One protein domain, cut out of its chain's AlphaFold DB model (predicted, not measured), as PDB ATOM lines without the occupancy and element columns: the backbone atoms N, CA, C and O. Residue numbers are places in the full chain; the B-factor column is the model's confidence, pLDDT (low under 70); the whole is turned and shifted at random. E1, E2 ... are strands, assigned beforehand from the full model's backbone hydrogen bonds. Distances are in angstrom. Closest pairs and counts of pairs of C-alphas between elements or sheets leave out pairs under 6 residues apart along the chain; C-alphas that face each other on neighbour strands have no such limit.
ATOM      1  N   THR A  28     109.274 155.916 114.310       84.62
ATOM      2  CA  THR A  28     107.852 156.114 114.020       84.62
ATOM      3  C   THR A  28     107.552 155.602 112.623       84.62
ATOM      4  O   THR A  28     108.330 155.797 111.693       84.62
ATOM      5  N   ARG A  29     106.402 154.949 112.476       88.88
ATOM      6  CA  ARG A  29     105.914 154.411 111.208       88.88
ATOM      7  C   ARG A  29     104.581 155.045 110.870       88.88
ATOM      8  O   ARG A  29     103.703 155.099 111.730       88.88
ATOM      9  N   MET A  30     104.435 155.521 109.641       90.00
ATOM     10  CA  MET A  30     103.219 156.179 109.173       90.00
ATOM     11  C   MET A  30     102.819 155.625 107.806       90.00
ATOM     12  O   MET A  30     103.656 155.612 106.903       90.00
ATOM     13  N   PRO A  31     101.566 155.170 107.629       93.06
ATOM     14  CA  PRO A  31     101.072 154.831 106.304       93.06
ATOM     15  C   PRO A  31     101.019 156.097 105.446       93.06
ATOM     16  O   PRO A  31     100.666 157.169 105.937       93.06
ATOM     17  N   ILE A  32     101.373 155.960 104.174       91.62
ATOM     18  CA  ILE A  32     101.317 157.043 103.192       91.62
ATOM     19  C   ILE A  32     100.637 156.539 101.920       91.62
ATOM     20  O   ILE A  32     100.885 155.418 101.480       91.62
ATOM     21  N   THR A  33      99.774 157.362 101.336       90.25
ATOM     22  CA  THR A  33      98.961 157.015 100.166       90.25
ATOM     23  C   THR A  33      99.093 158.085  99.094       90.25
ATOM     24  O   THR A  33      99.035 159.277  99.383       90.25
ATOM     25  N   SER A  34      99.271 157.654  97.854       86.12
ATOM     26  CA  SER A  34      99.424 158.495  96.672       86.12
ATOM     27  C   SER A  34      98.452 158.039  95.578       86.12
ATOM     28  O   SER A  34      97.703 157.077  95.742       86.12
ATOM     29  N   CYS A  35      98.467 158.717  94.433       80.94
ATOM     30  CA  CYS A  35      97.744 158.283  93.240       80.94
ATOM     31  C   CYS A  35      98.190 156.919  92.702       80.94
ATOM     32  O   CYS A  35      97.388 156.201  92.111       80.94
ATOM     33  N   SER A  36      99.474 156.594  92.851       84.12
ATOM     34  CA  SER A  36     100.082 155.400  92.255       84.12
ATOM     35  C   SER A  36     100.106 154.210  93.206       84.12
ATOM     36  O   SER A  36     100.371 153.093  92.774       84.12
ATOM     37  N   GLY A  37      99.798 154.423  94.485       88.81
ATOM     38  CA  GLY A  37      99.710 153.351  95.458       88.81
ATOM     39  C   GLY A  37      99.953 153.825  96.876       88.81
ATOM     40  O   GLY A  37      99.547 154.915  97.275       88.81
ATOM     41  N   SER A  38     100.589 152.973  97.666       91.00
ATOM     42  CA  SER A  38     100.772 153.203  99.095       91.00
ATOM     43  C   SER A  38     102.140 152.735  99.552       91.00
ATOM     44  O   SER A  38     102.746 151.841  98.958       91.00
ATOM     45  N   GLY A  39     102.580 153.288 100.668       93.25
ATOM     46  CA  GLY A  39     103.795 152.882 101.340       93.25
ATOM     47  C   GLY A  39     103.715 153.114 102.837       93.25
ATOM     48  O   GLY A  39     102.672 153.434 103.412       93.25
ATOM     49  N   GLU A  40     104.867 152.982 103.468       94.25
ATOM     50  CA  GLU A  40     105.070 153.262 104.874       94.25
ATOM     51  C   GLU A  40     106.317 154.125 105.033       94.25
ATOM     52  O   GLU A  40     107.435 153.725 104.701       94.25
ATOM     53  N   LEU A  41     106.111 155.328 105.553       91.62
ATOM     54  CA  LEU A  41     107.173 156.228 105.957       91.62
ATOM     55  C   LEU A  41     107.709 155.771 107.315       91.62
ATOM     56  O   LEU A  41     106.958 155.675 108.287       91.62
ATOM     57  N   VAL A  42     109.010 155.509 107.387       90.00
ATOM     58  CA  VAL A  42     109.711 155.150 108.620       90.00
ATOM     59  C   VAL A  42     110.646 156.296 108.988       90.00
ATOM     60  O   VAL A  42     111.619 156.586 108.288       90.00
ATOM     61  N   LEU A  43     110.321 156.960 110.092       83.75
ATOM     62  CA  LEU A  43     111.048 158.100 110.639       83.75
ATOM     63  C   LEU A  43     111.710 157.733 111.948       83.75
ATOM     64  O   LEU A  43     111.268 156.827 112.643       83.75
ATOM     65  N   TYR A  44     112.712 158.503 112.325       76.75
ATOM     66  CA  TYR A  44     113.339 158.385 113.627       76.75
ATOM     67  C   TYR A  44     112.626 159.229 114.675       76.75
ATOM     68  O   TYR A  44     112.257 160.372 114.418       76.75
ATOM     69  N   ASN A  45     112.465 158.666 115.869       72.12
ATOM     70  CA  ASN A  45     111.931 159.358 117.032       72.12
ATOM     71  C   ASN A  45     113.045 160.109 117.748       72.12
ATOM     72  O   ASN A  45     113.917 159.502 118.374       72.12
ATOM     73  N   GLY A  46     112.983 161.436 117.720       64.88
ATOM     74  CA  GLY A  46     113.933 162.266 118.435       64.88
ATOM     75  C   GLY A  46     113.925 163.724 118.005       64.88
ATOM     76  O   GLY A  46     113.269 164.153 117.064       64.88
ATOM     77  N   ASN A  47     114.731 164.507 118.710       59.81
ATOM     78  CA  ASN A  47     114.951 165.905 118.350       59.81
ATOM     79  C   ASN A  47     115.984 166.046 117.222       59.81
ATOM     80  O   ASN A  47     116.342 167.160 116.869       59.81
ATOM     81  N   ASP A  48     116.517 164.938 116.705       61.97
ATOM     82  CA  ASP A  48     117.472 164.927 115.608       61.97
ATOM     83  C   ASP A  48     116.780 164.380 114.352       61.97
ATOM     84  O   ASP A  48     116.337 163.233 114.374       61.97
ATOM     85  N   PRO A  49     116.652 165.169 113.274       59.78
ATOM     86  CA  PRO A  49     116.058 164.717 112.004       59.78
ATOM     87  C   PRO A  49     116.863 163.644 111.265       59.78
ATOM     88  O   PRO A  49     116.384 163.068 110.293       59.78
ATOM     89  N   PHE A  50     118.130 163.462 111.637       69.31
ATOM     90  CA  PHE A  50     119.052 162.613 110.915       69.31
ATOM     91  C   PHE A  50     119.710 161.661 111.891       69.31
ATOM     92  O   PHE A  50     120.148 162.051 112.972       69.31
ATOM     93  N   ILE A  51     119.896 160.433 111.441       67.25
ATOM     94  CA  ILE A  51     120.659 159.454 112.194       67.25
ATOM     95  C   ILE A  51     122.142 159.564 111.916       67.25
ATOM     96  O   ILE A  51     122.577 159.719 110.766       67.25
ATOM     97  N   ASP A  52     122.913 159.495 113.003       66.69
ATOM     98  CA  ASP A  52     124.337 159.219 112.916       66.69
ATOM     99  C   ASP A  52     124.500 157.837 112.289       66.69
ATOM    100  O   ASP A  52     123.960 156.844 112.764       66.69
ATOM    101  N   ALA A  53     125.281 157.782 111.219       62.00
ATOM    102  CA  ALA A  53     125.621 156.571 110.486       62.00
ATOM    103  C   ALA A  53     126.174 155.419 111.356       62.00
ATOM    104  O   ALA A  53     126.344 154.315 110.847       62.00
ATOM    105  N   GLN A  54     126.518 155.695 112.619       62.28
ATOM    106  CA  GLN A  54     127.030 154.735 113.596       62.28
ATOM    107  C   GLN A  54     125.967 154.181 114.559       62.28
ATOM    108  O   GLN A  54     126.312 153.326 115.375       62.28
ATOM    109  N   GLU A  55     124.720 154.659 114.526       69.12
ATOM    110  CA  GLU A  55     123.645 154.074 115.334       69.12
ATOM    111  C   GLU A  55     123.075 152.815 114.671       69.12
ATOM    112  O   GLU A  55     122.795 152.793 113.472       69.12
ATOM    113  N   ASP A  56     122.877 151.767 115.474       70.94
ATOM    114  CA  ASP A  56     122.263 150.521 115.021       70.94
ATOM    115  C   ASP A  56     120.758 150.737 114.800       70.94
ATOM    116  O   ASP A  56     119.985 150.919 115.746       70.94
ATOM    117  N   VAL A  57     120.335 150.688 113.539       77.88
ATOM    118  CA  VAL A  57     118.932 150.809 113.131       77.88
ATOM    119  C   VAL A  57     118.516 149.518 112.462       77.88
ATOM    120  O   VAL A  57     119.152 149.082 111.505       77.88
ATOM    121  N   SER A  58     117.421 148.930 112.940       85.25
ATOM    122  CA  SER A  58     116.822 147.774 112.292       85.25
ATOM    123  C   SER A  58     115.304 147.807 112.359       85.25
ATOM    124  O   SER A  58     114.721 148.180 113.379       85.25
ATOM    125  N   PHE A  59     114.663 147.427 111.255       90.50
ATOM    126  CA  PHE A  59     113.215 147.291 111.138       90.50
ATOM    127  C   PHE A  59     112.850 146.307 110.020       90.50
ATOM    128  O   PHE A  59     113.650 146.042 109.128       90.50
ATOM    129  N   SER A  60     111.633 145.760 110.062       92.00
ATOM    130  CA  SER A  60     111.140 144.823 109.045       92.00
ATOM    131  C   SER A  60     110.503 145.545 107.855       92.00
ATOM    132  O   SER A  60     109.895 146.602 108.015       92.00
ATOM    133  N   THR A  61     110.576 144.957 106.666       90.94
ATOM    134  CA  THR A  61     109.943 145.479 105.442       90.94
ATOM    135  C   THR A  61     108.419 145.374 105.442       90.94
ATOM    136  O   THR A  61     107.787 145.942 104.566       90.94
ATOM    137  N   ASN A  62     107.795 144.658 106.387       86.69
ATOM    138  CA  ASN A  62     106.335 144.622 106.584       86.69
ATOM    139  C   ASN A  62     105.468 144.341 105.334       86.69
ATOM    140  O   ASN A  62     104.305 144.734 105.283       86.69
ATOM    141  N   GLY A  63     105.991 143.600 104.357       89.31
ATOM    142  CA  GLY A  63     105.239 143.233 103.151       89.31
ATOM    143  C   GLY A  63     105.528 144.089 101.924       89.31
ATOM    144  O   GLY A  63     104.949 143.822 100.877       89.31
ATOM    145  N   TYR A  64     106.421 145.067 102.047       95.31
ATOM    146  CA  TYR A  64     106.904 145.876 100.936       95.31
ATOM    147  C   TYR A  64     108.077 145.198 100.216       95.31
ATOM    148  O   TYR A  64     108.853 144.475 100.849       95.31
ATOM    149  N   ASP A  65     108.177 145.414  98.902       95.62
ATOM    150  CA  ASP A  65     109.237 144.872  98.040       95.62
ATOM    151  C   ASP A  65     110.336 145.883  97.686       95.62
ATOM    152  O   ASP A  65     111.347 145.505  97.104       95.62
ATOM    153  N   GLN A  66     110.214 147.138  98.121       94.81
ATOM    154  CA  GLN A  66     111.201 148.182  97.867       94.81
ATOM    155  C   GLN A  66     111.419 149.057  99.103       94.81
ATOM    156  O   GLN A  66     110.475 149.474  99.780       94.81
ATOM    157  N   LEU A  67     112.686 149.368  99.366       95.00
ATOM    158  CA  LEU A  67     113.123 150.338 100.360       95.00
ATOM    159  C   LEU A  67     113.764 151.533  99.656       95.00
ATOM    160  O   LEU A  67     114.770 151.378  98.966       95.00
ATOM    161  N   LEU A  68     113.239 152.727  99.914       91.75
ATOM    162  CA  LEU A  68     113.879 153.991  99.581       91.75
ATOM    163  C   LEU A  68     114.565 154.582 100.813       91.75
ATOM    164  O   LEU A  68     113.979 154.638 101.895       91.75
ATOM    165  N   ILE A  69     115.799 155.053 100.645       88.88
ATOM    166  CA  ILE A  69     116.626 155.610 101.721       88.88
ATOM    167  C   ILE A  69     116.997 157.047 101.370       88.88
ATOM    168  O   ILE A  69     117.770 157.282 100.440       88.88
ATOM    169  N   PHE A  70     116.496 158.003 102.150       84.25
ATOM    170  CA  PHE A  70     116.769 159.426 101.969       84.25
ATOM    171  C   PHE A  70     118.040 159.795 102.727       84.25
ATOM    172  O   PHE A  70     118.081 159.743 103.958       84.25
ATOM    173  N   THR A  71     119.098 160.149 101.996       79.75
ATOM    174  CA  THR A  71     120.434 160.373 102.561       79.75
ATOM    175  C   THR A  71     121.011 161.729 102.209       79.75
ATOM    176  O   THR A  71     120.738 162.277 101.146       79.75
ATOM    177  N   ARG A  72     121.896 162.250 103.065       75.69
ATOM    178  CA  ARG A  72     122.666 163.468 102.805       75.69
ATOM    179  C   ARG A  72     124.073 163.136 102.294       75.69
ATOM    180  O   ARG A  72     124.951 162.703 103.038       75.69
ATOM    181  N   THR A  73     124.308 163.353 101.007       62.66
ATOM    182  CA  THR A  73     125.369 162.680 100.227       62.66
ATOM    183  C   THR A  73     126.785 163.119 100.521       62.66
ATOM    184  O   THR A  73     127.704 162.302 100.497       62.66
ATOM    185  N   LYS A  74     126.988 164.402 100.831       62.91
ATOM    186  CA  LYS A  74     128.332 164.962 101.030       62.91
ATOM    187  C   LYS A  74     129.052 164.381 102.253       62.91
ATOM    188  O   LYS A  74     130.216 164.694 102.501       62.91
ATOM    189  N   TYR A  75     128.351 163.570 103.037       64.62
ATOM    190  CA  TYR A  75     128.816 163.074 104.311       64.62
ATOM    191  C   TYR A  75     129.169 161.592 104.316       64.62
ATOM    192  O   TYR A  75     129.869 161.196 105.240       64.62
ATOM    193  N   TYR A  76     128.831 160.808 103.287       69.44
ATOM    194  CA  TYR A  76     129.149 159.376 103.238       69.44
ATOM    195  C   TYR A  76     130.369 159.050 102.380       69.44
ATOM    196  O   TYR A  76     130.474 159.452 101.226       69.44
ATOM    197  N   LYS A  77     131.269 158.239 102.939       76.25
ATOM    198  CA  LYS A  77     132.272 157.485 102.177       76.25
ATOM    199  C   LYS A  77     131.651 156.254 101.532       76.25
ATOM    200  O   LYS A  77     131.997 155.937 100.401       76.25
ATOM    201  N   TRP A  78     130.785 155.561 102.268       84.50
ATOM    202  CA  TRP A  78     129.988 154.438 101.784       84.50
ATOM    203  C   TRP A  78     128.800 154.189 102.721       84.50
ATOM    204  O   TRP A  78     128.851 154.543 103.902       84.50
ATOM    205  N   LEU A  79     127.765 153.566 102.166       85.50
ATOM    206  CA  LEU A  79     126.577 153.047 102.834       85.50
ATOM    207  C   LEU A  79     126.395 151.606 102.348       85.50
ATOM    208  O   LEU A  79     126.572 151.336 101.161       85.50
ATOM    209  N   LYS A  80     126.074 150.706 103.266       89.12
ATOM    210  CA  LYS A  80     125.706 149.318 103.025       89.12
ATOM    211  C   LYS A  80     124.381 149.041 103.706       89.12
ATOM    212  O   LYS A  80     124.123 149.531 104.805       89.12
ATOM    213  N   VAL A  81     123.576 148.236 103.041       91.31
ATOM    214  CA  VAL A  81     122.278 147.786 103.520       91.31
ATOM    215  C   VAL A  81     122.349 146.275 103.558       91.31
ATOM    216  O   VAL A  81     122.793 145.659 102.587       91.31
ATOM    217  N   HIS A  82     121.936 145.682 104.667       92.69
ATOM    218  CA  HIS A  82     121.790 144.244 104.768       92.69
ATOM    219  C   HIS A  82     120.316 143.894 104.930       92.69
ATOM    220  O   HIS A  82     119.583 144.530 105.687       92.69
ATOM    221  N   LEU A  83     119.898 142.863 104.204       93.50
ATOM    222  CA  LEU A  83     118.602 142.222 104.353       93.50
ATOM    223  C   LEU A  83     118.839 140.856 104.977       93.50
ATOM    224  O   LEU A  83     119.583 140.042 104.429       93.50
ATOM    225  N   ASP A  84     118.263 140.628 106.156       92.38
ATOM    226  CA  ASP A  84     118.465 139.414 106.949       92.38
ATOM    227  C   ASP A  84     119.965 139.078 107.120       92.38
ATOM    228  O   ASP A  84     120.400 137.932 106.981       92.38
ATOM    229  N   SER A  85     120.765 140.116 107.409       89.94
ATOM    230  CA  SER A  85     122.229 140.072 107.553       89.94
ATOM    231  C   SER A  85     123.026 139.762 106.273       89.94
ATOM    232  O   SER A  85     124.223 139.471 106.353       89.94
ATOM    233  N   VAL A  86     122.409 139.836 105.089       93.06
ATOM    234  CA  VAL A  86     123.081 139.693 103.785       93.06
ATOM    235  C   VAL A  86     123.178 141.046 103.084       93.06
ATOM    236  O   VAL A  86     122.164 141.704 102.859       93.06
ATOM    237  N   GLU A  87     124.396 141.452 102.708       94.81
ATOM    238  CA  GLU A  87     124.637 142.714 101.991       94.81
ATOM    239  C   GLU A  87     123.843 142.723 100.679       94.81
ATOM    240  O   GLU A  87     123.955 141.802  99.866       94.81
ATOM    241  N   SER A  88     123.020 143.753 100.508       95.56
ATOM    242  CA  SER A  88     122.095 143.904  99.389       95.56
ATOM    243  C   SER A  88     122.555 145.026  98.459       95.56
ATOM    244  O   SER A  88     123.115 146.019  98.934       95.56
ATOM    245  N   PRO A  89     122.357 144.883  97.136       94.19
ATOM    246  CA  PRO A  89     122.656 145.946  96.186       94.19
ATOM    247  C   PRO A  89     121.892 147.228  96.517       94.19
ATOM    248  O   PRO A  89     120.752 147.182  96.974       94.19
ATOM    249  N   ILE A  90     122.540 148.365  96.277       91.50
ATOM    250  CA  ILE A  90     121.958 149.689  96.466       91.50
ATOM    251  C   ILE A  90     122.080 150.429  95.145       91.50
ATOM    252  O   ILE A  90     123.195 150.711  94.698       91.50
ATOM    253  N   ASP A  91     120.941 150.779  94.569       89.19
ATOM    254  CA  ASP A  91     120.868 151.574  93.353       89.19
ATOM    255  C   ASP A  91     120.513 153.025  93.692       89.19
ATOM    256  O   ASP A  91     119.923 153.331  94.732       89.19
ATOM    257  N   GLU A  92     120.919 153.965  92.843       83.69
ATOM    258  CA  GLU A  92     120.439 155.344  92.945       83.69
ATOM    259  C   GLU A  92     119.056 155.397  92.300       83.69
ATOM    260  O   GLU A  92     118.909 155.049  91.131       83.69
ATOM    261  N   PHE A  93     118.040 155.783  93.073       78.25
ATOM    262  CA  PHE A  93     116.655 155.716  92.613       78.25
ATOM    263  C   PHE A  93     116.349 156.767  91.530       78.25
ATOM    264  O   PHE A  93     115.513 156.525  90.668       78.25
ATOM    265  N   TRP A  94     117.092 157.883  91.505       72.56
ATOM    266  CA  TRP A  94     116.989 158.921  90.471       72.56
ATOM    267  C   TRP A  94     118.367 159.409  90.031       72.56
ATOM    268  O   TRP A  94     119.106 159.967  90.840       72.56
ATOM    269  N   SER A  95     118.715 159.234  88.754       51.19
ATOM    270  CA  SER A  95     120.028 159.637  88.223       51.19
ATOM    271  C   SER A  95     120.018 160.934  87.407       51.19
ATOM    272  O   SER A  95     121.075 161.547  87.244       51.19
ATOM    273  N   ASP A  96     118.858 161.387  86.917       46.22
ATOM    274  CA  ASP A  96     118.806 162.372  85.833       46.22
ATOM    275  C   ASP A  96     117.997 163.627  86.210       46.22
ATOM    276  O   ASP A  96     116.774 163.626  86.286       46.22
ATOM    277  N   GLY A  97     118.696 164.753  86.376       45.50
ATOM    278  CA  GLY A  97     118.126 166.081  86.108       45.50
ATOM    279  C   GLY A  97     117.756 166.965  87.300       45.50
ATOM    280  O   GLY A  97     117.789 168.184  87.138       45.50
ATOM    281  N   VAL A  98     117.504 166.428  88.496       48.41
ATOM    282  CA  VAL A  98     117.257 167.265  89.685       48.41
ATOM    283  C   VAL A  98     118.396 167.098  90.679       48.41
ATOM    284  O   VAL A  98     118.457 166.154  91.462       48.41
ATOM    285  N   ILE A  99     119.334 168.042  90.642       48.00
ATOM    286  CA  ILE A  99     120.407 168.136  91.631       48.00
ATOM    287  C   ILE A  99     119.772 168.568  92.961       48.00
ATOM    288  O   ILE A  99     119.728 169.756  93.290       48.00
ATOM    289  N   LEU A 100     119.310 167.602  93.761       55.88
ATOM    290  CA  LEU A 100     119.140 167.797  95.199       55.88
ATOM    291  C   LEU A 100     120.563 167.984  95.753       55.88
ATOM    292  O   LEU A 100     121.217 167.025  96.137       55.88
ATOM    293  N   SER A 101     121.116 169.200  95.704       54.75
ATOM    294  CA  SER A 101     122.566 169.464  95.881       54.75
ATOM    295  C   SER A 101     123.233 168.853  97.121       54.75
ATOM    296  O   SER A 101     124.457 168.773  97.168       54.75
ATOM    297  N   ASP A 102     122.455 168.398  98.103       67.06
ATOM    298  CA  ASP A 102     122.949 167.694  99.278       67.06
ATOM    299  C   ASP A 102     122.221 166.364  99.587       67.06
ATOM    300  O   ASP A 102     122.634 165.719 100.546       67.06
ATOM    301  N   VAL A 103     121.202 165.921  98.831       71.38
ATOM    302  CA  VAL A 103     120.403 164.707  99.136       71.38
ATOM    303  C   VAL A 103     120.442 163.686  97.991       71.38
ATOM    304  O   VAL A 103     120.452 164.053  96.824       71.38
ATOM    305  N   LYS A 104     120.503 162.393  98.316       77.69
ATOM    306  CA  LYS A 104     120.284 161.276  97.385       77.69
ATOM    307  C   LYS A 104     119.214 160.388  97.953       77.69
ATOM    308  O   LYS A 104     119.117 160.233  99.173       77.69
ATOM    309  N   VAL A 105     118.515 159.725  97.052       83.19
ATOM    310  CA  VAL A 105     117.643 158.629  97.421       83.19
ATOM    311  C   VAL A 105     118.148 157.361  96.776       83.19
ATOM    312  O   VAL A 105     118.406 157.299  95.573       83.19
ATOM    313  N   HIS A 106     118.362 156.379  97.633       87.81
ATOM    314  CA  HIS A 106     118.803 155.058  97.245       87.81
ATOM    315  C   HIS A 106     117.619 154.106  97.241       87.81
ATOM    316  O   HIS A 106     116.777 154.210  98.127       87.81
ATOM    317  N   SER A 107     117.587 153.185  96.286       92.12
ATOM    318  CA  SER A 107     116.626 152.090  96.225       92.12
ATOM    319  C   SER A 107     117.323 150.775  96.544       92.12
ATOM    320  O   SER A 107     118.452 150.536  96.110       92.12
ATOM    321  N   VAL A 108     116.637 149.926  97.297       95.19
ATOM    322  CA  VAL A 108     117.036 148.550  97.584       95.19
ATOM    323  C   VAL A 108     115.821 147.663  97.367       95.19
ATOM    324  O   VAL A 108     114.772 147.899  97.970       95.19
ATOM    325  N   ASP A 109     115.970 146.639  96.532       96.00
ATOM    326  CA  ASP A 109     114.960 145.595  96.384       96.00
ATOM    327  C   ASP A 109     114.906 144.769  97.664       96.00
ATOM    328  O   ASP A 109     115.931 144.325  98.185       96.00
ATOM    329  N   THR A 110     113.704 144.543  98.175       94.25
ATOM    330  CA  THR A 110     113.479 143.824  99.422       94.25
ATOM    331  C   THR A 110     112.520 142.655  99.235       94.25
ATOM    332  O   THR A 110     111.957 142.419  98.171       94.25
ATOM    333  N   SER A 111     112.374 141.849 100.281       90.31
ATOM    334  CA  SER A 111     111.376 140.787 100.342       90.31
ATOM    335  C   SER A 111     110.466 141.017 101.535       90.31
ATOM    336  O   SER A 111     110.900 141.500 102.582       90.31
ATOM    337  N   SER A 112     109.196 140.640 101.389       86.06
ATOM    338  CA  SER A 112     108.196 140.759 102.449       86.06
ATOM    339  C   SER A 112     108.668 140.097 103.748       86.06
ATOM    340  O   SER A 112     108.816 138.876 103.816       86.06
ATOM    341  N   GLY A 113     108.810 140.898 104.803       85.75
ATOM    342  CA  GLY A 113     109.165 140.448 106.148       85.75
ATOM    343  C   GLY A 113     110.666 140.406 106.440       85.75
ATOM    344  O   GLY A 113     111.021 140.143 107.588       85.75
ATOM    345  N   SER A 114     111.532 140.697 105.464       92.44
ATOM    346  CA  SER A 114     112.975 140.807 105.696       92.44
ATOM    347  C   SER A 114     113.295 141.875 106.734       92.44
ATOM    348  O   SER A 114     112.644 142.922 106.793       92.44
ATOM    349  N   ASN A 115     114.304 141.612 107.558       92.56
ATOM    350  CA  ASN A 115     114.848 142.603 108.477       92.56
ATOM    351  C   ASN A 115     115.918 143.412 107.763       92.56
ATOM    352  O   ASN A 115     116.820 142.846 107.154       92.56
ATOM    353  N   ILE A 116     115.817 144.727 107.865       91.06
ATOM    354  CA  ILE A 116     116.798 145.654 107.328       91.06
ATOM    355  C   ILE A 116     117.762 146.032 108.450       91.06
ATOM    356  O   ILE A 116     117.324 146.297 109.573       91.06
ATOM    357  N   ASP A 117     119.053 146.076 108.147       90.06
ATOM    358  CA  ASP A 117     120.079 146.723 108.962       90.06
ATOM    359  C   ASP A 117     121.077 147.481 108.072       90.06
ATOM    360  O   ASP A 117     121.130 147.281 106.854       90.06
ATOM    361  N   PHE A 118     121.832 148.406 108.665       84.81
ATOM    362  CA  PHE A 118     122.686 149.330 107.924       84.81
ATOM    363  C   PHE A 118     124.091 149.374 108.500       84.81
ATOM    364  O   PHE A 118     124.292 149.378 109.712       84.81
ATOM    365  N   GLU A 119     125.066 149.512 107.611       83.44
ATOM    366  CA  GLU A 119     126.430 149.871 107.972       83.44
ATOM    367  C   GLU A 119     126.817 151.082 107.127       83.44
ATOM    368  O   GLU A 119     126.638 151.087 105.909       83.44
ATOM    369  N   ALA A 120     127.370 152.126 107.734       79.25
ATOM    370  CA  ALA A 120     127.816 153.274 106.965       79.25
ATOM    371  C   ALA A 120     129.074 153.912 107.542       79.25
ATOM    372  O   ALA A 120     129.336 153.911 108.743       79.25
ATOM    373  N   LYS A 121     129.863 154.519 106.653       78.00
ATOM    374  CA  LYS A 121     131.030 155.311 107.036       78.00
ATOM    375  C   LYS A 121     130.890 156.718 106.519       78.00
ATOM    376  O   LYS A 121     130.797 156.940 105.315       78.00
ATOM    377  N   VAL A 122     131.002 157.671 107.432       74.00
ATOM    378  CA  VAL A 122     130.941 159.097 107.126       74.00
ATOM    379  C   VAL A 122     132.328 159.740 107.032       74.00
ATOM    380  O   VAL A 122     133.325 159.206 107.530       74.00
ATOM    381  N   TYR A 123     132.432 160.873 106.330       70.75
ATOM    382  CA  TYR A 123     133.684 161.631 106.202       70.75
ATOM    383  C   TYR A 123     134.129 162.243 107.533       70.75
ATOM    384  O   TYR A 123     135.329 162.238 107.810       70.75
ATOM    385  N   ASN A 124     133.179 162.689 108.359       66.56
ATOM    386  CA  ASN A 124     133.426 163.247 109.686       66.56
ATOM    387  C   ASN A 124     132.648 162.425 110.727       66.56
ATOM    388  O   ASN A 124     131.456 162.189 110.551       66.56
ATOM    389  N   ASN A 125     133.295 161.983 111.807       53.84
ATOM    390  CA  ASN A 125     132.601 161.277 112.893       53.84
ATOM    391  C   ASN A 125     131.525 162.182 113.523       53.84
ATOM    392  O   ASN A 125     131.766 163.383 113.667       53.84
ATOM    393  N   GLY A 126     130.370 161.619 113.890       52.47
ATOM    394  CA  GLY A 126     129.221 162.385 114.393       52.47
ATOM    395  C   GLY A 126     128.343 162.988 113.294       52.47
ATOM    396  O   GLY A 126     127.494 163.833 113.572       52.47
ATOM    397  N   THR A 127     128.581 162.630 112.027       55.62
ATOM    398  CA  THR A 127     127.807 163.195 110.925       55.62
ATOM    399  C   THR A 127     126.558 162.379 110.651       55.62
ATOM    400  O   THR A 127     126.603 161.293 110.086       55.62
ATOM    401  N   ARG A 128     125.447 163.002 111.011       66.12
ATOM    402  CA  ARG A 128     124.084 162.801 110.530       66.12
ATOM    403  C   ARG A 128     124.003 162.570 109.021       66.12
ATOM    404  O   ARG A 128     124.489 163.415 108.261       66.12
ATOM    405  N   GLY A 129     123.349 161.501 108.574       72.00
ATOM    406  CA  GLY A 129     123.239 161.287 107.134       72.00
ATOM    407  C   GLY A 129     122.033 160.521 106.596       72.00
ATOM    408  O   GLY A 129     121.782 160.678 105.405       72.00
ATOM    409  N   ILE A 130     121.263 159.778 107.397       80.00
ATOM    410  CA  ILE A 130     119.982 159.205 106.939       80.00
ATOM    411  C   ILE A 130     118.853 160.035 107.529       80.00
ATOM    412  O   ILE A 130     118.809 160.205 108.743       80.00
ATOM    413  N   GLN A 131     117.969 160.548 106.679       79.06
ATOM    414  CA  GLN A 131     116.830 161.378 107.075       79.06
ATOM    415  C   GLN A 131     115.582 160.541 107.348       79.06
ATOM    416  O   GLN A 131     114.911 160.709 108.360       79.06
ATOM    417  N   ALA A 132     115.268 159.633 106.431       84.62
ATOM    418  CA  ALA A 132     114.056 158.837 106.476       84.62
ATOM    419  C   ALA A 132     114.183 157.605 105.587       84.62
ATOM    420  O   ALA A 132     115.052 157.533 104.706       84.62
ATOM    421  N   PHE A 133     113.255 156.680 105.787       89.31
ATOM    422  CA  PHE A 133     113.043 155.558 104.892       89.31
ATOM    423  C   PHE A 133     111.603 155.515 104.422       89.31
ATOM    424  O   PHE A 133     110.690 155.876 105.163       89.31
ATOM    425  N   VAL A 134     111.399 155.016 103.212       92.12
ATOM    426  CA  VAL A 134     110.069 154.724 102.686       92.12
ATOM    427  C   VAL A 134     110.068 153.289 102.211       92.12
ATOM    428  O   VAL A 134     110.887 152.906 101.382       92.12
ATOM    429  N   LEU A 135     109.166 152.491 102.762       95.19
ATOM    430  CA  LEU A 135     108.868 151.159 102.266       95.19
ATOM    431  C   LEU A 135     107.682 151.264 101.309       95.19
ATOM    432  O   LEU A 135     106.677 151.887 101.645       95.19
ATOM    433  N   GLN A 136     107.794 150.687 100.121       94.00
ATOM    434  CA  GLN A 136     106.725 150.698  99.122       94.00
ATOM    435  C   GLN A 136     106.783 149.444  98.247       94.00
ATOM    436  O   GLN A 136     107.714 148.648  98.354       94.00
ATOM    437  N   ASN A 137     105.767 149.246  97.410       93.38
ATOM    438  CA  ASN A 137     105.801 148.208  96.383       93.38
ATOM    439  C   ASN A 137     106.086 148.845  95.030       93.38
ATOM    440  O   ASN A 137     105.422 149.808  94.657       93.38
ATOM    441  N   THR A 138     107.020 148.275  94.282       90.12
ATOM    442  CA  THR A 138     107.451 148.788  92.975       90.12
ATOM    443  C   THR A 138     106.298 148.818  91.966       90.12
ATOM    444  O   THR A 138     106.256 149.689  91.102       90.12
ATOM    445  N   GLU A 139     105.333 147.897  92.089       90.44
ATOM    446  CA  GLU A 139     104.139 147.850  91.231       90.44
ATOM    447  C   GLU A 139     103.143 148.985  91.521       90.44
ATOM    448  O   GLU A 139     102.504 149.481  90.600       90.44
ATOM    449  N   ASN A 140     103.012 149.403  92.786       89.81
ATOM    450  CA  ASN A 140     102.076 150.449  93.218       89.81
ATOM    451  C   ASN A 140     102.765 151.386  94.230       89.81
ATOM    452  O   ASN A 140     102.478 151.314  95.435       89.81
ATOM    453  N   PRO A 141     103.732 152.206  93.782       89.12
ATOM    454  CA  PRO A 141     104.603 152.941  94.685       89.12
ATOM    455  C   PRO A 141     103.962 154.236  95.186       89.12
ATOM    456  O   PRO A 141     103.130 154.847  94.513       89.12
ATOM    457  N   PHE A 142     104.411 154.711  96.350       88.06
ATOM    458  CA  PHE A 142     104.115 156.079  96.774       88.06
ATOM    459  C   PHE A 142     104.928 157.084  95.937       88.06
ATOM    460  O   PHE A 142     104.349 158.027  95.401       88.06
ATOM    461  N   PHE A 143     106.239 156.847  95.779       83.94
ATOM    462  CA  PHE A 143     107.153 157.623  94.928       83.94
ATOM    463  C   PHE A 143     107.433 156.883  93.612       83.94
ATOM    464  O   PHE A 143     108.026 155.804  93.649       83.94
ATOM    465  N   ASN A 144     107.034 157.455  92.469       75.38
ATOM    466  CA  ASN A 144     107.099 156.804  91.151       75.38
ATOM    467  C   ASN A 144     108.184 157.382  90.214       75.38
ATOM    468  O   ASN A 144     108.879 156.596  89.583       75.38
ATOM    469  N   ASP A 145     108.386 158.702  90.166       66.44
ATOM    470  CA  ASP A 145     109.556 159.394  89.600       66.44
ATOM    471  C   ASP A 145     109.478 160.893  89.957       66.44
ATOM    472  O   ASP A 145     108.393 161.470  89.980       66.44
ATOM    473  N   GLY A 146     110.618 161.538  90.202       63.72
ATOM    474  CA  GLY A 146     110.695 162.991  90.340       63.72
ATOM    475  C   GLY A 146     110.550 163.517  91.768       63.72
ATOM    476  O   GLY A 146     109.553 163.324  92.462       63.72
ATOM    477  N   PHE A 147     111.569 164.266  92.182       67.50
ATOM    478  CA  PHE A 147     111.513 165.163  93.328       67.50
ATOM    479  C   PHE A 147     111.733 166.577  92.835       67.50
ATOM    480  O   PHE A 147     112.608 166.787  91.995       67.50
ATOM    481  N   HIS A 148     111.043 167.553  93.412       67.31
ATOM    482  CA  HIS A 148     111.464 168.941  93.258       67.31
ATOM    483  C   HIS A 148     112.122 169.434  94.539       67.31
ATOM    484  O   HIS A 148     111.764 169.027  95.645       67.31
ATOM    485  N   VAL A 149     113.099 170.324  94.363       65.56
ATOM    486  CA  VAL A 149     113.621 171.148  95.453       65.56
ATOM    487  C   VAL A 149     112.960 172.503  95.351       65.56
ATOM    488  O   VAL A 149     113.141 173.196  94.349       65.56
ATOM    489  N   ILE A 150     112.236 172.878  96.388       67.44
ATOM    490  CA  ILE A 150     111.606 174.192  96.488       67.44
ATOM    491  C   ILE A 150     112.522 175.066  97.334       67.44
ATOM    492  O   ILE A 150     112.884 174.641  98.421       67.44
ATOM    493  N   TRP A 151     112.925 176.239  96.846       64.38
ATOM    494  CA  TRP A 151     113.773 177.186  97.577       64.38
ATOM    495  C   TRP A 151     113.074 178.539  97.668       64.38
ATOM    496  O   TRP A 151     112.824 179.109  96.613       64.38
ATOM    497  N   ASP A 152     112.862 179.043  98.890       62.88
ATOM    498  CA  ASP A 152     112.577 180.462  99.192       62.88
ATOM    499  C   ASP A 152     111.606 181.143  98.212       62.88
ATOM    500  O   ASP A 152     111.933 182.181  97.651       62.88
ATOM    501  N   ASP A 153     110.471 180.498  97.933       65.50
ATOM    502  CA  ASP A 153     109.404 180.960  97.041       65.50
ATOM    503  C   ASP A 153     108.295 179.887  96.995       65.50
ATOM    504  O   ASP A 153     108.513 178.712  97.315       65.50
ATOM    505  N   ALA A 154     107.105 180.263  96.522       68.94
ATOM    506  CA  ALA A 154     106.033 179.310  96.253       68.94
ATOM    507  C   ALA A 154     106.328 178.487  94.986       68.94
ATOM    508  O   ALA A 154     106.531 179.043  93.904       68.94
ATOM    509  N   THR A 155     106.283 177.158  95.091       76.31
ATOM    510  CA  THR A 155     106.243 176.259  93.922       76.31
ATOM    511  C   THR A 155     104.848 175.669  93.776       76.31
ATOM    512  O   THR A 155     104.164 175.415  94.767       76.31
ATOM    513  N   THR A 156     104.416 175.480  92.532       76.62
ATOM    514  CA  THR A 156     103.105 174.925  92.192       76.62
ATOM    515  C   THR A 156     103.258 173.783  91.207       76.62
ATOM    516  O   THR A 156     103.909 173.975  90.179       76.62
ATOM    517  N   ASP A 157     102.575 172.672  91.460       78.69
ATOM    518  CA  ASP A 157     102.387 171.605  90.480       78.69
ATOM    519  C   ASP A 157     100.905 171.405  90.190       78.69
ATOM    520  O   ASP A 157     100.042 171.567  91.053       78.69
ATOM    521  N   THR A 158     100.610 171.048  88.944       81.00
ATOM    522  CA  THR A 158      99.265 170.679  88.513       81.00
ATOM    523  C   THR A 158      99.195 169.172  88.341       81.00
ATOM    524  O   THR A 158      99.995 168.589  87.612       81.00
ATOM    525  N   THR A 159      98.218 168.543  88.982       81.56
ATOM    526  CA  THR A 159      97.991 167.099  88.906       81.56
ATOM    527  C   THR A 159      96.501 166.813  88.789       81.56
ATOM    528  O   THR A 159      95.662 167.623  89.192       81.56
ATOM    529  N   TYR A 160      96.154 165.684  88.187       84.94
ATOM    530  CA  TYR A 160      94.782 165.195  88.204       84.94
ATOM    531  C   TYR A 160      94.574 164.397  89.494       84.94
ATOM    532  O   TYR A 160      95.491 163.715  89.935       84.94
ATOM    533  N   PHE A 161      93.394 164.453  90.102       85.44
ATOM    534  CA  PHE A 161      93.038 163.594  91.231       85.44
ATOM    535  C   PHE A 161      91.691 162.921  91.000       85.44
ATOM    536  O   PHE A 161      90.796 163.496  90.382       85.44
ATOM    537  N   TYR A 162      91.545 161.717  91.552       87.50
ATOM    538  CA  TYR A 162      90.258 161.052  91.749       87.50
ATOM    539  C   TYR A 162      89.751 161.317  93.173       87.50
ATOM    540  O   TYR A 162      90.525 161.755  94.023       87.50
ATOM    541  N   PRO A 163      88.467 161.061  93.481       89.88
ATOM    542  CA  PRO A 163      87.986 161.157  94.845       89.88
ATOM    543  C   PRO A 163      88.706 160.150  95.748       89.88
ATOM    544  O   PRO A 163      88.748 158.957  95.436       89.88
ATOM    545  N   GLY A 164      89.259 160.618  96.863       89.31
ATOM    546  CA  GLY A 164      90.069 159.794  97.754       89.31
ATOM    547  C   GLY A 164      90.856 160.591  98.789       89.31
ATOM    548  O   GLY A 164      90.873 161.822  98.770       89.31
ATOM    549  N   ALA A 165      91.506 159.859  99.693       89.81
ATOM    550  CA  ALA A 165      92.435 160.398 100.677       89.81
ATOM    551  C   ALA A 165      93.873 160.210 100.187       89.81
ATOM    552  O   ALA A 165      94.249 159.126  99.731       89.81
ATOM    553  N   TYR A 166      94.666 161.266 100.299       88.06
ATOM    554  CA  TYR A 166      96.034 161.329  99.811       88.06
ATOM    555  C   TYR A 166      96.941 161.903 100.889       88.06
ATOM    556  O   TYR A 166      96.521 162.726 101.699       88.06
ATOM    557  N   ASN A 167      98.206 161.503 100.868       88.00
ATOM    558  CA  ASN A 167      99.242 162.093 101.692       88.00
ATOM    559  C   ASN A 167     100.224 162.863 100.823       88.00
ATOM    560  O   ASN A 167     100.556 162.460  99.709       88.00
ATOM    561  N   TYR A 168     100.759 163.933 101.386       81.94
ATOM    562  CA  TYR A 168     102.012 164.508 100.924       81.94
ATOM    563  C   TYR A 168     103.105 164.213 101.944       81.94
ATOM    564  O   TYR A 168     102.840 164.088 103.140       81.94
ATOM    565  N   VAL A 169     104.344 164.119 101.470       81.69
ATOM    566  CA  VAL A 169     105.526 163.952 102.315       81.69
ATOM    567  C   VAL A 169     106.589 164.927 101.832       81.69
ATOM    568  O   VAL A 169     107.032 164.854 100.687       81.69
ATOM    569  N   PHE A 170     106.998 165.821 102.725       79.00
ATOM    570  CA  PHE A 170     108.060 166.790 102.499       79.00
ATOM    571  C   PHE A 170     109.232 166.490 103.413       79.00
ATOM    572  O   PHE A 170     109.045 166.290 104.612       79.00
ATOM    573  N   PHE A 171     110.438 166.519 102.860       76.19
ATOM    574  CA  PHE A 171     111.671 166.431 103.633       76.19
ATOM    575  C   PHE A 171     112.348 167.795 103.641       76.19
ATOM    576  O   PHE A 171     112.685 168.326 102.585       76.19
ATOM    577  N   ASP A 172     112.559 168.363 104.820       70.56
ATOM    578  CA  ASP A 172     113.273 169.630 104.971       70.56
ATOM    579  C   ASP A 172     114.785 169.380 105.071       70.56
ATOM    580  O   ASP A 172     115.260 168.461 105.744       70.56
ATOM    581  N   LYS A 173     115.571 170.207 104.384       60.69
ATOM    582  CA  LYS A 173     117.036 170.149 104.395       60.69
ATOM    583  C   LYS A 173     117.653 170.620 105.721       60.69
ATOM    584  O   LYS A 173     118.797 170.239 106.024       60.69
ATOM    585  N   TYR A 174     116.953 171.464 106.482       56.66
ATOM    586  CA  TYR A 174     117.483 172.191 107.634       56.66
ATOM    587  C   TYR A 174     116.580 172.121 108.854       56.66
ATOM    588  O   TYR A 174     115.975 173.097 109.262       56.66
ATOM    589  N   SER A 175     116.653 171.022 109.586       49.72
ATOM    590  CA  SER A 175     115.920 170.926 110.857       49.72
ATOM    591  C   SER A 175     116.554 171.746 111.995       49.72
ATOM    592  O   SER A 175     116.061 171.758 113.118       49.72
ATOM    593  N   TYR A 176     117.664 172.420 111.681       46.75
ATOM    594  CA  TYR A 176     118.341 173.445 112.467       46.75
ATOM    595  C   TYR A 176     118.784 174.546 111.495       46.75
ATOM    596  O   TYR A 176     119.432 174.246 110.484       46.75
ATOM    597  N   ASN A 177     118.464 175.806 111.808       42.69
ATOM    598  CA  ASN A 177     118.827 176.969 110.995       42.69
ATOM    599  C   ASN A 177     120.324 176.964 110.666       42.69
ATOM    600  O   ASN A 177     121.187 177.037 111.543       42.69
ATOM    601  N   LYS A 178     120.653 176.876 109.377       40.00
ATOM    602  CA  LYS A 178     122.041 176.869 108.922       40.00
ATOM    603  C   LYS A 178     122.496 178.291 108.632       40.00
ATOM    604  O   LYS A 178     122.427 178.700 107.481       40.00
ATOM    605  N   ASP A 188     113.918 174.787 114.776       60.69
ATOM    606  CA  ASP A 188     113.322 175.413 113.612       60.69
ATOM    607  C   ASP A 188     111.799 175.473 113.791       60.69
ATOM    608  O   ASP A 188     111.145 174.441 113.753       60.69
ATOM    609  N   ASN A 189     111.259 176.675 114.013       67.88
ATOM    610  CA  ASN A 189     109.823 176.930 114.167       67.88
ATOM    611  C   ASN A 189     109.229 177.623 112.927       67.88
ATOM    612  O   ASN A 189     108.233 178.346 113.040       67.88
ATOM    613  N   ARG A 190     109.867 177.491 111.760       72.88
ATOM    614  CA  ARG A 190     109.367 178.091 110.520       72.88
ATOM    615  C   ARG A 190     108.049 177.460 110.096       72.88
ATOM    616  O   ARG A 190     107.702 176.341 110.489       72.88
ATOM    617  N   SER A 191     107.312 178.235 109.309       77.62
ATOM    618  CA  SER A 191     106.026 177.824 108.765       77.62
ATOM    619  C   SER A 191     106.192 177.268 107.357       77.62
ATOM    620  O   SER A 191     106.805 177.911 106.512       77.62
ATOM    621  N   LEU A 192     105.602 176.102 107.113       79.94
ATOM    622  CA  LEU A 192     105.405 175.528 105.784       79.94
ATOM    623  C   LEU A 192     103.907 175.556 105.507       79.94
ATOM    624  O   LEU A 192     103.145 174.983 106.286       79.94
ATOM    625  N   THR A 193     103.478 176.209 104.430       85.88
ATOM    626  CA  THR A 193     102.057 176.231 104.059       85.88
ATOM    627  C   THR A 193     101.831 175.457 102.778       85.88
ATOM    628  O   THR A 193     102.455 175.726 101.755       85.88
ATOM    629  N   ILE A 194     100.902 174.511 102.838       85.94
ATOM    630  CA  ILE A 194     100.468 173.719 101.694       85.94
ATOM    631  C   ILE A 194      99.041 174.118 101.368       85.94
ATOM    632  O   ILE A 194      98.191 174.250 102.253       85.94
ATOM    633  N   ILE A 195      98.781 174.330 100.086       88.31
ATOM    634  CA  ILE A 195      97.467 174.693  99.574       88.31
ATOM    635  C   ILE A 195      97.155 173.776  98.402       88.31
ATOM    636  O   ILE A 195      97.924 173.713  97.451       88.31
ATOM    637  N   VAL A 196      96.001 173.115  98.443       88.12
ATOM    638  CA  VAL A 196      95.448 172.402  97.288       88.12
ATOM    639  C   VAL A 196      94.240 173.183  96.794       88.12
ATOM    640  O   VAL A 196      93.316 173.493  97.557       88.12
ATOM    641  N   ARG A 197      94.260 173.533  95.511       90.38
ATOM    642  CA  ARG A 197      93.200 174.273  94.830       90.38
ATOM    643  C   ARG A 197      92.658 173.434  93.696       90.38
ATOM    644  O   ARG A 197      93.426 172.868  92.934       90.38
ATOM    645  N   ASP A 198      91.344 173.394  93.560       89.56
ATOM    646  CA  ASP A 198      90.719 173.068  92.280       89.56
ATOM    647  C   ASP A 198      91.213 174.087  91.233       89.56
ATOM    648  O   ASP A 198      91.376 175.271  91.560       89.56
ATOM    649  N   ILE A 199      91.464 173.655  89.995       81.88
ATOM    650  CA  ILE A 199      91.906 174.530  88.899       81.88
ATOM    651  C   ILE A 199      90.938 175.704  88.650       81.88
ATOM    652  O   ILE A 199      91.363 176.788  88.243       81.88
ATOM    653  N   ASP A 200      89.657 175.544  88.999       79.75
ATOM    654  CA  ASP A 200      88.643 176.606  88.985       79.75
ATOM    655  C   ASP A 200      88.746 177.562  90.206       79.75
ATOM    656  O   ASP A 200      87.847 178.358  90.484       79.75
ATOM    657  N   SER A 201      89.892 177.540  90.902       71.25
ATOM    658  CA  SER A 201      90.352 178.423  91.991       71.25
ATOM    659  C   SER A 201      89.740 178.213  93.380       71.25
ATOM    660  O   SER A 201      90.025 178.992  94.299       71.25
ATOM    661  N   ASN A 202      88.949 177.162  93.591       84.69
ATOM    662  CA  ASN A 202      88.446 176.843  94.928       84.69
ATOM    663  C   ASN A 202      89.548 176.177  95.762       84.69
ATOM    664  O   ASN A 202      90.017 175.096  95.419       84.69
ATOM    665  N   VAL A 203      89.954 176.800  96.874       87.44
ATOM    666  CA  VAL A 203      90.817 176.136  97.868       87.44
ATOM    667  C   VAL A 203      90.027 174.985  98.473       87.44
ATOM    668  O   VAL A 203      89.004 175.220  99.116       87.44
ATOM    669  N   VAL A 204      90.508 173.763  98.271       89.12
ATOM    670  CA  VAL A 204      89.903 172.553  98.845       89.12
ATOM    671  C   VAL A 204      90.635 172.098 100.099       89.12
ATOM    672  O   VAL A 204      90.035 171.478 100.969       89.12
ATOM    673  N   TYR A 205      91.906 172.473 100.233       89.75
ATOM    674  CA  TYR A 205      92.707 172.164 101.404       89.75
ATOM    675  C   TYR A 205      93.757 173.248 101.640       89.75
ATOM    676  O   TYR A 205      94.348 173.783 100.701       89.75
ATOM    677  N   THR A 206      93.985 173.577 102.908       91.19
ATOM    678  CA  THR A 206      95.094 174.426 103.330       91.19
ATOM    679  C   THR A 206      95.540 174.016 104.718       91.19
ATOM    680  O   THR A 206      94.714 173.873 105.623       91.19
ATOM    681  N   GLU A 207      96.841 173.835 104.887       87.88
ATOM    682  CA  GLU A 207      97.423 173.551 106.190       87.88
ATOM    683  C   GLU A 207      98.769 174.253 106.323       87.88
ATOM    684  O   GLU A 207      99.565 174.292 105.385       87.88
ATOM    685  N   THR A 208      98.996 174.833 107.500       86.62
ATOM    686  CA  THR A 208     100.266 175.450 107.868       86.62
ATOM    687  C   THR A 208     100.882 174.645 108.997       86.62
ATOM    688  O   THR A 208     100.302 174.527 110.078       86.62
ATOM    689  N   PHE A 209     102.080 174.133 108.755       78.06
ATOM    690  CA  PHE A 209     102.872 173.401 109.729       78.06
ATOM    691  C   PHE A 209     103.854 174.331 110.398       78.06
ATOM    692  O   PHE A 209     104.511 175.124 109.733       78.06
ATOM    693  N   THR A 210     104.008 174.176 111.707       74.88
ATOM    694  CA  THR A 210     105.222 174.608 112.393       74.88
ATOM    695  C   THR A 210     106.142 173.404 112.462       74.88
ATOM    696  O   THR A 210     105.749 172.366 112.998       74.88
ATOM    697  N   HIS A 211     107.343 173.513 111.901       68.31
ATOM    698  CA  HIS A 211     108.314 172.436 112.037       68.31
ATOM    699  C   HIS A 211     108.724 172.271 113.517       68.31
ATOM    700  O   HIS A 211     108.732 173.244 114.272       68.31
ATOM    701  N   PRO A 212     109.006 171.039 113.983       62.44
ATOM    702  CA  PRO A 212     108.831 169.756 113.294       62.44
ATOM    703  C   PRO A 212     107.374 169.241 113.292       62.44
ATOM    704  O   PRO A 212     106.679 169.377 114.301       62.44
ATOM    705  N   SER A 213     106.933 168.580 112.211       59.34
ATOM    706  CA  SER A 213     105.600 167.955 112.137       59.34
ATOM    707  C   SER A 213     105.639 166.571 111.462       59.34
ATOM    708  O   SER A 213     105.906 166.492 110.270       59.34
ATOM    709  N   PRO A 214     105.324 165.464 112.156       60.06
ATOM    710  CA  PRO A 214     104.773 165.401 113.505       60.06
ATOM    711  C   PRO A 214     105.785 165.753 114.611       60.06
ATOM    712  O   PRO A 214     106.998 165.830 114.411       60.06
ATOM    713  N   SER A 215     105.262 166.005 115.815       64.50
ATOM    714  CA  SER A 215     106.085 166.343 116.979       64.50
ATOM    715  C   SER A 215     107.088 165.225 117.283       64.50
ATOM    716  O   SER A 215     106.711 164.060 117.384       64.50
ATOM    717  N   GLY A 216     108.361 165.584 117.462       62.88
ATOM    718  CA  GLY A 216     109.425 164.618 117.748       62.88
ATOM    719  C   GLY A 216     110.010 163.917 116.517       62.88
ATOM    720  O   GLY A 216     110.775 162.974 116.695       62.88
ATOM    721  N   THR A 217     109.685 164.372 115.302       64.38
ATOM    722  CA  THR A 217     110.354 163.963 114.057       64.38
ATOM    723  C   THR A 217     110.725 165.214 113.260       64.38
ATOM    724  O   THR A 217     109.933 165.727 112.468       64.38
ATOM    725  N   GLN A 218     111.899 165.792 113.524       60.59
ATOM    726  CA  GLN A 218     112.313 166.981 112.775       60.59
ATOM    727  C   GLN A 218     112.676 166.641 111.325       60.59
ATOM    728  O   GLN A 218     113.050 165.514 111.024       60.59
ATOM    729  N   GLY A 219     112.566 167.616 110.418       67.19
ATOM    730  CA  GLY A 219     112.989 167.449 109.024       67.19
ATOM    731  C   GLY A 219     112.002 166.714 108.117       67.19
ATOM    732  O   GLY A 219     112.368 166.403 106.985       67.19
ATOM    733  N   VAL A 220     110.775 166.453 108.576       77.62
ATOM    734  CA  VAL A 220     109.670 165.944 107.751       77.62
ATOM    735  C   VAL A 220     108.413 166.774 108.013       77.62
ATOM    736  O   VAL A 220     108.253 167.283 109.122       77.62
ATOM    737  N   ALA A 221     107.568 166.938 106.994       78.75
ATOM    738  CA  ALA A 221     106.168 167.343 107.110       78.75
ATOM    739  C   ALA A 221     105.294 166.363 106.319       78.75
ATOM    740  O   ALA A 221     105.510 166.147 105.126       78.75
ATOM    741  N   VAL A 222     104.324 165.751 106.995       82.12
ATOM    742  CA  VAL A 222     103.385 164.791 106.405       82.12
ATOM    743  C   VAL A 222     101.991 165.044 106.955       82.12
ATOM    744  O   VAL A 222     101.819 165.183 108.166       82.12
ATOM    745  N   ALA A 223     100.999 165.088 106.070       83.94
ATOM    746  CA  ALA A 223      99.595 165.082 106.457       83.94
ATOM    747  C   ALA A 223      98.727 164.436 105.375       83.94
ATOM    748  O   ALA A 223      99.207 164.058 104.303       83.94
ATOM    749  N   GLU A 224      97.451 164.275 105.701       88.69
ATOM    750  CA  GLU A 224      96.420 163.743 104.819       88.69
ATOM    751  C   GLU A 224      95.518 164.875 104.319       88.69
ATOM    752  O   GLU A 224      95.180 165.791 105.070       88.69
ATOM    753  N   PHE A 225      95.100 164.792 103.060       88.56
ATOM    754  CA  PHE A 225      94.070 165.641 102.475       88.56
ATOM    755  C   PHE A 225      93.079 164.794 101.672       88.56
ATOM    756  O   PHE A 225      93.410 163.713 101.184       88.56
ATOM    757  N   GLU A 226      91.854 165.293 101.533       90.50
ATOM    758  CA  GLU A 226      90.767 164.599 100.841       90.50
ATOM    759  C   GLU A 226      90.381 165.340  99.558       90.50
ATOM    760  O   GLU A 226      90.180 166.558  99.553       90.50
ATOM    761  N   ILE A 227      90.235 164.583  98.474       89.69
ATOM    762  CA  ILE A 227      89.654 165.036  97.216       89.69
ATOM    763  C   ILE A 227      88.250 164.446  97.111       89.69
ATOM    764  O   ILE A 227      88.063 163.237  97.212       89.69
ATOM    765  N   VAL A 228      87.251 165.302  96.898       89.88
ATOM    766  CA  VAL A 228      85.836 164.886  96.832       89.88
ATOM    767  C   VAL A 228      85.352 164.729  95.388       89.88
ATOM    768  O   VAL A 228      84.485 163.901  95.109       89.88
ATOM    769  N   THR A 229      85.918 165.504  94.462       88.62
ATOM    770  CA  THR A 229      85.523 165.529  93.048       88.62
ATOM    771  C   THR A 229      86.739 165.242  92.180       88.62
ATOM    772  O   THR A 229      87.792 165.835  92.404       88.62
ATOM    773  N   GLU A 230      86.608 164.363  91.186       88.88
ATOM    774  CA  GLU A 230      87.690 164.166  90.218       88.88
ATOM    775  C   GLU A 230      87.949 165.442  89.412       88.88
ATOM    776  O   GLU A 230      87.013 166.163  89.059       88.88
ATOM    777  N   GLY A 231      89.208 165.725  89.103       87.75
ATOM    778  CA  GLY A 231      89.547 166.940  88.375       87.75
ATOM    779  C   GLY A 231      91.021 167.291  88.421       87.75
ATOM    780  O   GLY A 231      91.838 166.566  88.982       87.75
ATOM    781  N   TRP A 232      91.343 168.426  87.810       87.12
ATOM    782  CA  TRP A 232      92.671 169.017  87.881       87.12
ATOM    783  C   TRP A 232      92.779 169.897  89.118       87.12
ATOM    784  O   TRP A 232      91.919 170.745  89.364       87.12
ATOM    785  N   TYR A 233      93.862 169.710  89.857       87.25
ATOM    786  CA  TYR A 233      94.186 170.467  91.049       87.25
ATOM    787  C   TYR A 233      95.581 171.064  90.927       87.25
ATOM    788  O   TYR A 233      96.484 170.477  90.332       87.25
ATOM    789  N   GLU A 234      95.746 172.233  91.526       86.69
ATOM    790  CA  GLU A 234      97.032 172.857  91.779       86.69
ATOM    791  C   GLU A 234      97.421 172.595  93.235       86.69
ATOM    792  O   GLU A 234      96.665 172.918  94.155       86.69
ATOM    793  N   ILE A 235      98.603 172.020  93.449       84.00
ATOM    794  CA  ILE A 235      99.225 171.923  94.767       84.00
ATOM    795  C   ILE A 235     100.307 172.987  94.833       84.00
ATOM    796  O   ILE A 235     101.254 172.964  94.052       84.00
ATOM    797  N   SER A 236     100.154 173.914  95.769       84.19
ATOM    798  CA  SER A 236     101.114 174.966  96.060       84.19
ATOM    799  C   SER A 236     101.765 174.718  97.408       84.19
ATOM    800  O   SER A 236     101.092 174.381  98.386       84.19
ATOM    801  N   VAL A 237     103.076 174.912  97.449       80.50
ATOM    802  CA  VAL A 237     103.892 174.784  98.650       80.50
ATOM    803  C   VAL A 237     104.672 176.080  98.804       80.50
ATOM    804  O   VAL A 237     105.434 176.450  97.910       80.50
ATOM    805  N   ASP A 238     104.451 176.761  99.923       80.94
ATOM    806  CA  ASP A 238     105.096 178.022 100.289       80.94
ATOM    807  C   ASP A 238     105.986 177.804 101.520       80.94
ATOM    808  O   ASP A 238     105.521 177.328 102.565       80.94
ATOM    809  N   THR A 239     107.277 178.093 101.362       75.69
ATOM    810  CA  THR A 239     108.331 177.821 102.345       75.69
ATOM    811  C   THR A 239     109.475 178.823 102.215       75.69
ATOM    812  O   THR A 239     109.842 179.240 101.120       75.69
ATOM    813  N   GLU A 240     110.099 179.143 103.346       66.88
ATOM    814  CA  GLU A 240     111.276 180.017 103.424       66.88
ATOM    815  C   GLU A 240     112.601 179.278 103.082       66.88
ATOM    816  O   GLU A 240     113.680 179.839 103.264       66.88
ATOM    817  N   ASP A 241     112.575 178.001 102.643       65.88
ATOM    818  CA  ASP A 241     113.786 177.182 102.380       65.88
ATOM    819  C   ASP A 241     113.536 175.889 101.567       65.88
ATOM    820  O   ASP A 241     112.407 175.571 101.209       65.88
ATOM    821  N   SER A 242     114.615 175.127 101.332       60.53
ATOM    822  CA  SER A 242     114.693 173.796 100.714       60.53
ATOM    823  C   SER A 242     113.791 172.740 101.332       60.53
ATOM    824  O   SER A 242     114.164 172.113 102.329       60.53
ATOM    825  N   VAL A 243     112.711 172.409 100.631       68.31
ATOM    826  CA  VAL A 243     111.999 171.141 100.836       68.31
ATOM    827  C   VAL A 243     112.105 170.245  99.611       68.31
ATOM    828  O   VAL A 243     112.164 170.716  98.474       68.31
ATOM    829  N   TYR A 244     112.139 168.942  99.863       66.19
ATOM    830  CA  TYR A 244     112.055 167.896  98.856       66.19
ATOM    831  C   TYR A 244     110.641 167.340  98.853       66.19
ATOM    832  O   TYR A 244     110.177 166.861  99.889       66.19
ATOM    833  N   TRP A 245     109.982 167.380  97.701       70.19
ATOM    834  CA  TRP A 245     108.641 166.827  97.533       70.19
ATOM    835  C   TRP A 245     108.570 165.959  96.291       70.19
ATOM    836  O   TRP A 245     109.184 166.288  95.274       70.19
ATOM    837  N   GLY A 246     107.874 164.832  96.408       63.78
ATOM    838  CA  GLY A 246     107.619 163.959  95.272       63.78
ATOM    839  C   GLY A 246     106.453 164.490  94.459       63.78
ATOM    840  O   GLY A 246     105.419 164.846  95.029       63.78
ATOM    841  N   LEU A 247     106.611 164.498  93.140       63.44
ATOM    842  CA  LEU A 247     105.470 164.667  92.256       63.44
ATOM    843  C   LEU A 247     104.627 163.392  92.350       63.44
ATOM    844  O   LEU A 247     105.129 162.291  92.145       63.44
TER     845      LEU A 247
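AT A GLANCE: This is residues 28 to 178 and 188 to 247 of the 280 residues of an uncharacterized protein of Candidatus Woesearchaeota archaeon (UniProt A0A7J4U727). Two jelly rolls, each one long hairpin wound over both sheets of a sandwich, pack together face to face, E2 to E9 in one and E10 to E17 in the other, with E1 added at the edge of the first beside E2. The whole is a stack of sheets, face to face in turn: E3 E8 E5 E6, then E1 E2 E9 E4 E7, then E10 E17 E12 E15, then E11 E16 E13 E14, each sheet antiparallel and in that strand order. The 211 printed residues include 17 named strands, E1 to E17 in order along the chain, and no named helix; the class is all strand. The whole is compact, with a radius of gyration of the C-alphas of 17.0 A and spans of 52 by 38 by 33 A.

HOW THE PARTS SIT: E1, residues 28 to 33, and E2, residues 38 to 44, form a hairpin, with N 30 and O 41 2.9 A apart. Beyond E2, the strongly twisted sheet runs on through E9, residues 128 to 136, E4, residues 66 to 72, and E7, residues 103 to 109; N 40 and O 135, N 68 and O 134, and N 69 and O 106 are each 2.8 A apart. It faces the sheet of E3, residues 58 to 60, E8, residues 115 to 122, E5, residues 76 to 83, and E6, residues 86 to 88, at 10.9 A, with strands at 33 degrees. There N 116 and O 59 are 2.8 A apart, N 80 and O 119 2.7 A, and N 88 and O 81 2.8 A. The sheet of E1 also faces that of E10, residues 147 to 150, E17, residues 243 to 246, E12, residues 164 to 172, and E15, residues 220 to 227, at 11.2 A. The closest C-alphas of E1 and E12, Thr 33 and Tyr 166, are 5.2 A apart. N 148 and O 245 are 2.9 A apart, N 244 and O 171 2.8 A, and N 166 and O 225 2.9 A. At 9.4 A this sheet faces E11, residues 155 to 161, E16, residues 231 to 238, E13, residues 191 to 198, and E14, residues 203 to 210, where N 157 and O 235, N 195 and O 236, and N 194 and O 207 are each 2.9 A apart.

IN THESE COORDINATES: E1 begins at C-alpha 28, (107.852, 156.114, 114.020). E9 is 24.0 A long and E12 26.2 A. E17 ends at C-alpha 246, (107.619, 163.959, 95.272).

THE WHOLE: The C-alphas farthest apart, Ser 85 and Asp 200, are 53.0 A apart. Residues 179 to 187 are not printed; C-alphas 178 and 188 are 10.0 A apart. The links E2 to E3 and E6 to E7 are long. Mean pLDDT of the printed part is 78.5; 61 residues are under 70, among them 145 to 154.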